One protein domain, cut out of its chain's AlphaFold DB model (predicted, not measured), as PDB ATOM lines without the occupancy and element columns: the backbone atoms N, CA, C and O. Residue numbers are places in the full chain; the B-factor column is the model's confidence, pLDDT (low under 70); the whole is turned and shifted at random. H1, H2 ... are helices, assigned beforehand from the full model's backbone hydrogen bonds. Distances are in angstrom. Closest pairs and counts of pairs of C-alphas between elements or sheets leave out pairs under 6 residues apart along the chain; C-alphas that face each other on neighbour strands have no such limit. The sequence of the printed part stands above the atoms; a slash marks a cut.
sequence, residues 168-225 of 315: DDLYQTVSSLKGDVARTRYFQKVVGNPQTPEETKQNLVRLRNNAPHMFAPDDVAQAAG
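Overview. This is residues 168 to 225 of the 315 residues of an uncharacterized protein of methanogenic archaeon mixed culture ISO4-G1 (UniProt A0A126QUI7). Three helices, H3, H2 and H1, make a triangle in which each touches the other two. The short H4 lies across the H2 residues 181 to 185, and residues 194 to 199 stick out. The printed part has 58 residues with four named helices, in the order H1, H2, H3, H4, and no named strand; the class is all helix. It is compact, with a radius of gyration of the C-alphas of 10.7 A and spans of 28 by 22 by 17 A.

Along the chain. Find C-alpha 198 at (-49.286, 11.464, -49.634); from there H3 runs through residues 198 to 210 over 18.2 A. H2, residues 180 to 191, is 16.5 A long. H1, residues 168 to 176, begins at C-alpha 168 at (-53.355, 16.687, -35.055) and covers 12.2 A. H4, residues 218 to 223, covers 8.6 A and ends at C-alpha 223 at (-31.069, 31.670, -46.257).

Arrangement. Look first at H2, the hub, which touches three helices. H2 and H3 form a helical hairpin at a shallow tilt of 28 degrees, opposite ways; their closest C-alphas, of Val 191 and Lys 201, are 5.4 A apart. H1 and H2, also a helical hairpin, only just touch, with 3 pairs of C-alphas within 8 A, the closest those of Val 174 and Arg 183 at 5.6 A; they run opposite ways at a steep tilt of 39 degrees. H1 touches H3 at a steep tilt of 57 degrees, the same way, with the C-alphas of Leu 170 and Leu 204 closest at 6.6 A. H4 touches H2 about perpendicular, at 73 degrees, with the C-alphas of Val 181 and Ala 221 closest at 4.9 A. H4 is apart from H1 and from H3. The packing is mostly crossed, with one of four tilts shallow. In H1, H2, H3 and H4 every O i to N i+4 pair is within hydrogen-bond range.

Size, cuts and confidence. The C-alphas farthest apart, of Asp 168 and Ala 223, are 29.1 A apart. The printed part has no cut and no long link. Mean pLDDT of the printed part is 70.7; look for values under 70 at 32 residues, among them 172 to 185 and 220 to 225.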
ATOM      1  N   ASP A 168     -53.627  16.336 -36.455       64.12
ATOM      2  CA  ASP A 168     -53.355  16.687 -35.055       64.12
ATOM      3  C   ASP A 168     -51.933  16.308 -34.621       64.12
ATOM      4  O   ASP A 168     -51.254  17.087 -33.943       64.12
ATOM      5  N   ASP A 169     -51.428  15.155 -35.073       64.94
ATOM      6  CA  ASP A 169     -50.040  14.740 -34.832       64.94
ATOM      7  C   ASP A 169     -49.042  15.736 -35.437       64.94
ATOM      8  O   ASP A 169     -48.003  16.057 -34.838       64.94
ATOM      9  N   LEU A 170     -49.344  16.227 -36.641       69.50
ATOM     10  CA  LEU A 170     -48.528  17.211 -37.339       69.50
ATOM     11  C   LEU A 170     -48.616  18.580 -36.664       69.50
ATOM     12  O   LEU A 170     -47.571  19.192 -36.451       69.50
ATOM     13  N   TYR A 171     -49.805  19.020 -36.238       71.31
ATOM     14  CA  TYR A 171     -49.971  20.262 -35.480       71.31
ATOM     15  C   TYR A 171     -49.162  20.239 -34.182       71.31
ATOM     16  O   TYR A 171     -48.402  21.174 -33.916       71.31
ATOM     17  N   GLN A 172     -49.227  19.154 -33.401       64.31
ATOM     18  CA  GLN A 172     -48.411  19.010 -32.189       64.31
ATOM     19  C   GLN A 172     -46.912  19.018 -32.503       64.31
ATOM     20  O   GLN A 172     -46.122  19.651 -31.794       64.31
ATOM     21  N   THR A 173     -46.509  18.324 -33.570       64.38
ATOM     22  CA  THR A 173     -45.105  18.254 -33.982       64.38
ATOM     23  C   THR A 173     -44.587  19.637 -34.370       64.38
ATOM     24  O   THR A 173     -43.588  20.083 -33.807       64.38
ATOM     25  N   VAL A 174     -45.285  20.346 -35.259       65.62
ATOM     26  CA  VAL A 174     -44.913  21.682 -35.747       65.62
ATOM     27  C   VAL A 174     -44.951  22.717 -34.621       65.62
ATOM     28  O   VAL A 174     -43.997  23.477 -34.455       65.62
ATOM     29  N   SER A 175     -45.984  22.699 -33.778       65.12
ATOM     30  CA  SER A 175     -46.102  23.613 -32.633       65.12
ATOM     31  C   SER A 175     -44.959  23.449 -31.630       65.12
ATOM     32  O   SER A 175     -44.506  24.428 -31.039       65.12
ATOM     33  N   SER A 176     -44.442  22.224 -31.470       55.75
ATOM     34  CA  SER A 176     -43.318  21.941 -30.567       55.75
ATOM     35  C   SER A 176     -41.959  22.441 -31.077       55.75
ATOM     36  O   SER A 176     -41.015  22.570 -30.288       55.75
ATOM     37  N   LEU A 177     -41.834  22.722 -32.380       60.25
ATOM     38  CA  LEU A 177     -40.601  23.241 -32.964       60.25
ATOM     39  C   LEU A 177     -40.418  24.709 -32.582       60.25
ATOM     40  O   LEU A 177     -41.327  25.533 -32.699       60.25
ATOM     41  N   LYS A 178     -39.206  25.033 -32.127       56.72
ATOM     42  CA  LYS A 178     -38.851  26.385 -31.703       56.72
ATOM     43  C   LYS A 178     -38.457  27.230 -32.911       56.72
ATOM     44  O   LYS A 178     -37.326  27.124 -33.385       56.72
ATOM     45  N   GLY A 179     -39.384  28.082 -33.340       62.91
ATOM     46  CA  GLY A 179     -39.177  29.121 -34.344       62.91
ATOM     47  C   GLY A 179     -39.768  28.787 -35.712       62.91
ATOM     48  O   GLY A 179     -39.773  27.634 -36.148       62.91
ATOM     49  N   ASP A 180     -40.215  29.827 -36.404       67.69
ATOM     50  CA  ASP A 180     -40.973  29.713 -37.656       67.69
ATOM     51  C   ASP A 180     -40.107  29.161 -38.796       67.69
ATOM     52  O   ASP A 180     -40.536  28.313 -39.578       67.69
ATOM     53  N   VAL A 181     -38.816  29.503 -38.805       66.50
ATOM     54  CA  VAL A 181     -37.811  28.915 -39.708       66.50
ATOM     55  C   VAL A 181     -37.683  27.397 -39.516       66.50
ATOM     56  O   VAL A 181     -37.602  26.649 -40.489       66.50
ATOM     57  N   ALA A 182     -37.691  26.906 -38.272       56.69
ATOM     58  CA  ALA A 182     -37.572  25.472 -37.996       56.69
ATOM     59  C   ALA A 182     -38.821  24.701 -38.452       56.69
ATOM     60  O   ALA A 182     -38.706  23.596 -38.987       56.69
ATOM     61  N   ARG A 183     -40.002  25.306 -38.290       65.19
ATOM     62  CA  ARG A 183     -41.285  24.772 -38.770       65.19
ATOM     63  C   ARG A 183     -41.332  24.704 -40.295       65.19
ATOM     64  O   ARG A 183     -41.719  23.680 -40.847       65.19
ATOM     65  N   THR A 184     -40.828  25.738 -40.964       66.94
ATOM     66  CA  THR A 184     -40.739  25.820 -42.436       66.94
ATOM     67  C   THR A 184     -39.777  24.786 -43.010       66.94
ATOM     68  O   THR A 184     -40.086  24.109 -43.984       66.94
ATOM     69  N   ARG A 185     -38.642  24.541 -42.350       63.44
ATOM     70  CA  ARG A 185     -37.722  23.466 -42.755       63.44
ATOM     71  C   ARG A 185     -38.288  22.078 -42.536       63.44
ATOM     72  O   ARG A 185     -38.062  21.188 -43.349       63.44
ATOM     73  N   TYR A 186     -38.997  21.878 -41.427       70.12
ATOM     74  CA  TYR A 186     -39.709  20.628 -41.198       70.12
ATOM     75  C   TYR A 186     -40.743  20.387 -42.304       70.12
ATOM     76  O   TYR A 186     -40.766  19.296 -42.866       70.12
ATOM     77  N   PHE A 187     -41.504  21.420 -42.675       75.50
ATOM     78  CA  PHE A 187     -42.418  21.395 -43.816       75.50
ATOM     79  C   PHE A 187     -41.710  20.981 -45.114       75.50
ATOM     80  O   PHE A 187     -42.052  19.950 -45.691       75.50
ATOM     81  N   GLN A 188     -40.669  21.713 -45.522       67.25
ATOM     82  CA  GLN A 188     -39.918  21.443 -46.756       67.25
ATOM     83  C   GLN A 188     -39.334  20.022 -46.772       67.25
ATOM     84  O   GLN A 188     -39.397  19.329 -47.784       67.25
ATOM     85  N   LYS A 189     -38.822  19.544 -45.630       67.31
ATOM     86  CA  LYS A 189     -38.243  18.202 -45.496       67.31
ATOM     87  C   LYS A 189     -39.274  17.082 -45.621       67.31
ATOM     88  O   LYS A 189     -38.939  16.023 -46.135       67.31
ATOM     89  N   VAL A 190     -40.483  17.269 -45.095       65.06
ATOM     90  CA  VAL A 190     -41.540  16.246 -45.143       65.06
ATOM     91  C   VAL A 190     -42.201  16.220 -46.521       65.06
ATOM     92  O   VAL A 190     -42.407  15.144 -47.071       65.06
ATOM     93  N   VAL A 191     -42.469  17.385 -47.117       68.00
ATOM     94  CA  VAL A 191     -43.067  17.479 -48.460       68.00
ATOM     95  C   VAL A 191     -42.089  17.017 -49.544       68.00
ATOM     96  O   VAL A 191     -42.473  16.258 -50.429       68.00
ATOM     97  N   GLY A 192     -40.816  17.406 -49.442       54.91
ATOM     98  CA  GLY A 192     -39.771  17.028 -50.396       54.91
ATOM     99  C   GLY A 192     -39.259  15.591 -50.259       54.91
ATOM    100  O   GLY A 192     -38.402  15.184 -51.039       54.91
ATOM    101  N   ASN A 193     -39.735  14.811 -49.279       60.38
ATOM    102  CA  ASN A 193     -39.308  13.425 -49.111       60.38
ATOM    103  C   ASN A 193     -40.216  12.465 -49.906       60.38
ATOM    104  O   ASN A 193     -41.406  12.355 -49.595       60.38
ATOM    105  N   PRO A 194     -39.676  11.708 -50.880       61.19
ATOM    106  CA  PRO A 194     -40.462  10.758 -51.669       61.19
ATOM    107  C   PRO A 194     -41.023   9.593 -50.839       61.19
ATOM    108  O   PRO A 194     -42.018   8.998 -51.230       61.19
ATOM    109  N   GLN A 195     -40.427   9.281 -49.685       54.44
ATOM    110  CA  GLN A 195     -40.870   8.193 -48.801       54.44
ATOM    111  C   GLN A 195     -41.999   8.600 -47.845       54.44
ATOM    112  O   GLN A 195     -42.499   7.762 -47.096       54.44
ATOM    113  N   THR A 196     -42.371   9.881 -47.810       63.84
ATOM    114  CA  THR A 196     -43.475  10.358 -46.975       63.84
ATOM    115  C   THR A 196     -44.816  10.061 -47.656       63.84
ATOM    116  O   THR A 196     -44.983  10.438 -48.818       63.84
ATOM    117  N   PRO A 197     -45.789   9.447 -46.953       74.75
ATOM    118  CA  PRO A 197     -47.118   9.180 -47.491       74.75
ATOM    119  C   PRO A 197     -47.824  10.446 -47.949       74.75
ATOM    120  O   PRO A 197     -47.743  11.484 -47.286       74.75
ATOM    121  N   GLU A 198     -48.582  10.331 -49.034       81.38
ATOM    122  CA  GLU A 198     -49.286  11.464 -49.634       81.38
ATOM    123  C   GLU A 198     -50.272  12.118 -48.657       81.38
ATOM    124  O   GLU A 198     -50.305  13.338 -48.528       81.38
ATOM    125  N   GLU A 199     -50.959  11.316 -47.843       76.06
ATOM    126  CA  GLU A 199     -51.841  11.796 -46.774       76.06
ATOM    127  C   GLU A 199     -51.108  12.709 -45.770       76.06
ATOM    128  O   GLU A 199     -51.620  13.746 -45.352       76.06
ATOM    129  N   THR A 200     -49.860  12.377 -45.425       72.19
ATOM    130  CA  THR A 200     -49.047  13.192 -44.505       72.19
ATOM    131  C   THR A 200     -48.640  14.512 -45.146       72.19
ATOM    132  O   THR A 200     -48.620  15.542 -44.468       72.19
ATOM    133  N   LYS A 201     -48.339  14.503 -46.450       76.38
ATOM    134  CA  LYS A 201     -48.028  15.721 -47.206       76.38
ATOM    135  C   LYS A 201     -49.253  16.625 -47.289       76.38
ATOM    136  O   LYS A 201     -49.152  17.796 -46.936       76.38
ATOM    137  N   GLN A 202     -50.409  16.076 -47.658       87.69
ATOM    138  CA  GLN A 202     -51.670  16.814 -47.743       87.69
ATOM    139  C   GLN A 202     -52.075  17.413 -46.392       87.69
ATOM    140  O   GLN A 202     -52.386  18.602 -46.318       87.69
ATOM    141  N   ASN A 203     -51.984  16.642 -45.305       77.88
ATOM    142  CA  ASN A 203     -52.276  17.140 -43.959       77.88
ATOM    143  C   ASN A 203     -51.316  18.261 -43.534       77.88
ATOM    144  O   ASN A 203     -51.742  19.228 -42.901       77.88
ATOM    145  N   LEU A 204     -50.034  18.178 -43.904       78.25
ATOM    146  CA  LEU A 204     -49.040  19.204 -43.581       78.25
ATOM    147  C   LEU A 204     -49.189  20.472 -44.442       78.25
ATOM    148  O   LEU A 204     -48.975  21.577 -43.941       78.25
ATOM    149  N   VAL A 205     -49.601  20.337 -45.707       89.75
ATOM    150  CA  VAL A 205     -49.990  21.462 -46.580       89.75
ATOM    151  C   VAL A 205     -51.235  22.152 -46.034       89.75
ATOM    152  O   VAL A 205     -51.237  23.370 -45.864       89.75
ATOM    153  N   ARG A 206     -52.259  21.379 -45.656       89.31
ATOM    154  CA  ARG A 206     -53.466  21.897 -45.001       89.31
ATOM    155  C   ARG A 206     -53.126  22.665 -43.724       89.31
ATOM    156  O   ARG A 206     -53.656  23.748 -43.506       89.31
ATOM    157  N   LEU A 207     -52.210  22.140 -42.908       85.69
ATOM    158  CA  LEU A 207     -51.732  22.801 -41.691       85.69
ATOM    159  C   LEU A 207     -51.095  24.166 -41.983       85.69
ATOM    160  O   LEU A 207     -51.400  25.143 -41.301       85.69
ATOM    161  N   ARG A 208     -50.231  24.239 -43.003       85.25
ATOM    162  CA  ARG A 208     -49.573  25.486 -43.417       85.25
ATOM    163  C   ARG A 208     -50.576  26.520 -43.924       85.25
ATOM    164  O   ARG A 208     -50.460  27.685 -43.560       85.25
ATOM    165  N   ASN A 209     -51.574  26.093 -44.693       91.12
ATOM    166  CA  ASN A 209     -52.615  26.982 -45.213       91.12
ATOM    167  C   ASN A 209     -53.541  27.509 -44.106       91.12
ATOM    168  O   ASN A 209     -53.928  28.672 -44.137       91.12
ATOM    169  N   ASN A 210     -53.858  26.679 -43.108       90.00
ATOM    170  CA  ASN A 210     -54.706  27.070 -41.979       90.00
ATOM    171  C   ASN A 210     -53.985  27.974 -40.965       90.00
ATOM    172  O   ASN A 210     -54.628  28.763 -40.277       90.00
ATOM    173  N   ALA A 211     -52.663  27.848 -40.838       86.62
ATOM    174  CA  ALA A 211     -51.865  28.601 -39.872       86.62
ATOM    175  C   ALA A 211     -50.563  29.139 -40.498       86.62
ATOM    176  O   ALA A 211     -49.469  28.769 -40.061       86.62
ATOM    177  N   PRO A 212     -50.644  30.042 -41.496       86.25
ATOM    178  CA  PRO A 212     -49.462  30.526 -42.213       86.25
ATOM    179  C   PRO A 212     -48.505  31.299 -41.299       86.25
ATOM    180  O   PRO A 212     -47.294  31.201 -41.459       86.25
ATOM    181  N   HIS A 213     -49.037  31.980 -40.278       84.31
ATOM    182  CA  HIS A 213     -48.272  32.734 -39.279       84.31
ATOM    183  C   HIS A 213     -47.297  31.876 -38.451       84.31
ATOM    184  O   HIS A 213     -46.404  32.418 -37.806       84.31
ATOM    185  N   MET A 214     -47.456  30.548 -38.433       79.50
ATOM    186  CA  MET A 214     -46.524  29.642 -37.754       79.50
ATOM    187  C   MET A 214     -45.265  29.352 -38.579       79.50
ATOM    188  O   MET A 214     -44.331  28.732 -38.066       79.50
ATOM    189  N   PHE A 215     -45.244  29.732 -39.853       83.88
ATOM    190  CA  PHE A 215     -44.170  29.439 -40.791       83.88
ATOM    191  C   PHE A 215     -43.496  30.741 -41.222       83.88
ATOM    192  O   PHE A 215     -44.117  31.793 -41.321       83.88
ATOM    193  N   ALA A 216     -42.195  30.658 -41.464       76.88
ATOM    194  CA  ALA A 216     -41.436  31.732 -42.073       76.88
ATOM    195  C   ALA A 216     -41.606  31.672 -43.603       76.88
ATOM    196  O   ALA A 216     -41.938  30.610 -44.145       76.88
ATOM    197  N   PRO A 217     -41.327  32.776 -44.311       83.56
ATOM    198  CA  PRO A 217     -41.126  32.755 -45.756       83.56
ATOM    199  C   PRO A 217     -40.058  31.724 -46.176       83.56
ATOM    200  O   PRO A 217     -39.094  31.467 -45.441       83.56
ATOM    201  N   ASP A 218     -40.246  31.085 -47.337       77.00
ATOM    202  CA  ASP A 218     -39.394  29.973 -47.789       77.00
ATOM    203  C   ASP A 218     -37.949  30.418 -48.081       77.00
ATOM    204  O   ASP A 218     -37.004  29.696 -47.752       77.00
ATOM    205  N   ASP A 219     -37.775  31.626 -48.613       74.31
ATOM    206  CA  ASP A 219     -36.500  32.311 -48.846       74.31
ATOM    207  C   ASP A 219     -35.736  32.563 -47.535       74.31
ATOM    208  O   ASP A 219     -34.552  32.234 -47.426       74.31
ATOM    209  N   VAL A 220     -36.425  33.031 -46.490       68.62
ATOM    210  CA  VAL A 220     -35.847  33.224 -45.147       68.62
ATOM    211  C   VAL A 220     -35.414  31.885 -44.542       68.62
ATOM    212  O   VAL A 220     -34.357  31.780 -43.912       68.62
ATOM    213  N   ALA A 221     -36.205  30.826 -44.739       62.62
ATOM    214  CA  ALA A 221     -35.882  29.500 -44.223       62.62
ATOM    215  C   ALA A 221     -34.667  28.862 -44.920       62.62
ATOM    216  O   ALA A 221     -33.875  28.180 -44.248       62.62
ATOM    217  N   GLN A 222     -34.510  29.100 -46.225       60.97
ATOM    218  CA  GLN A 222     -33.362  28.664 -47.021       60.97
ATOM    219  C   GLN A 222     -32.097  29.461 -46.677       60.97
ATOM    220  O   GLN A 222     -31.058  28.858 -46.399       60.97
ATOM    221  N   ALA A 223     -32.196  30.789 -46.574       59.97
ATOM    222  CA  ALA A 223     -31.069  31.670 -46.257       59.97
ATOM    223  C   ALA A 223     -30.511  31.467 -44.837       59.97
ATOM    224  O   ALA A 223     -29.324  31.669 -44.595       59.97
ATOM    225  N   ALA A 224     -31.336  31.024 -43.881       53.81
ATOM    226  CA  ALA A 224     -30.940  30.951 -42.473       53.81
ATOM    227  C   ALA A 224     -29.854  29.900 -42.124       53.81
ATOM    228  O   ALA A 224     -29.518  29.788 -40.945       53.81
ATOM    229  N   GLY A 225     -29.333  29.105 -43.078       46.53
ATOM    230  CA  GLY A 225     -28.280  28.082 -42.874       46.53
ATOM    231  C   GLY A 225     -28.641  26.990 -41.844       46.53
ATOM    232  O   GLY A 225     -29.603  27.146 -41.094       46.53
TER     233      GLY A 225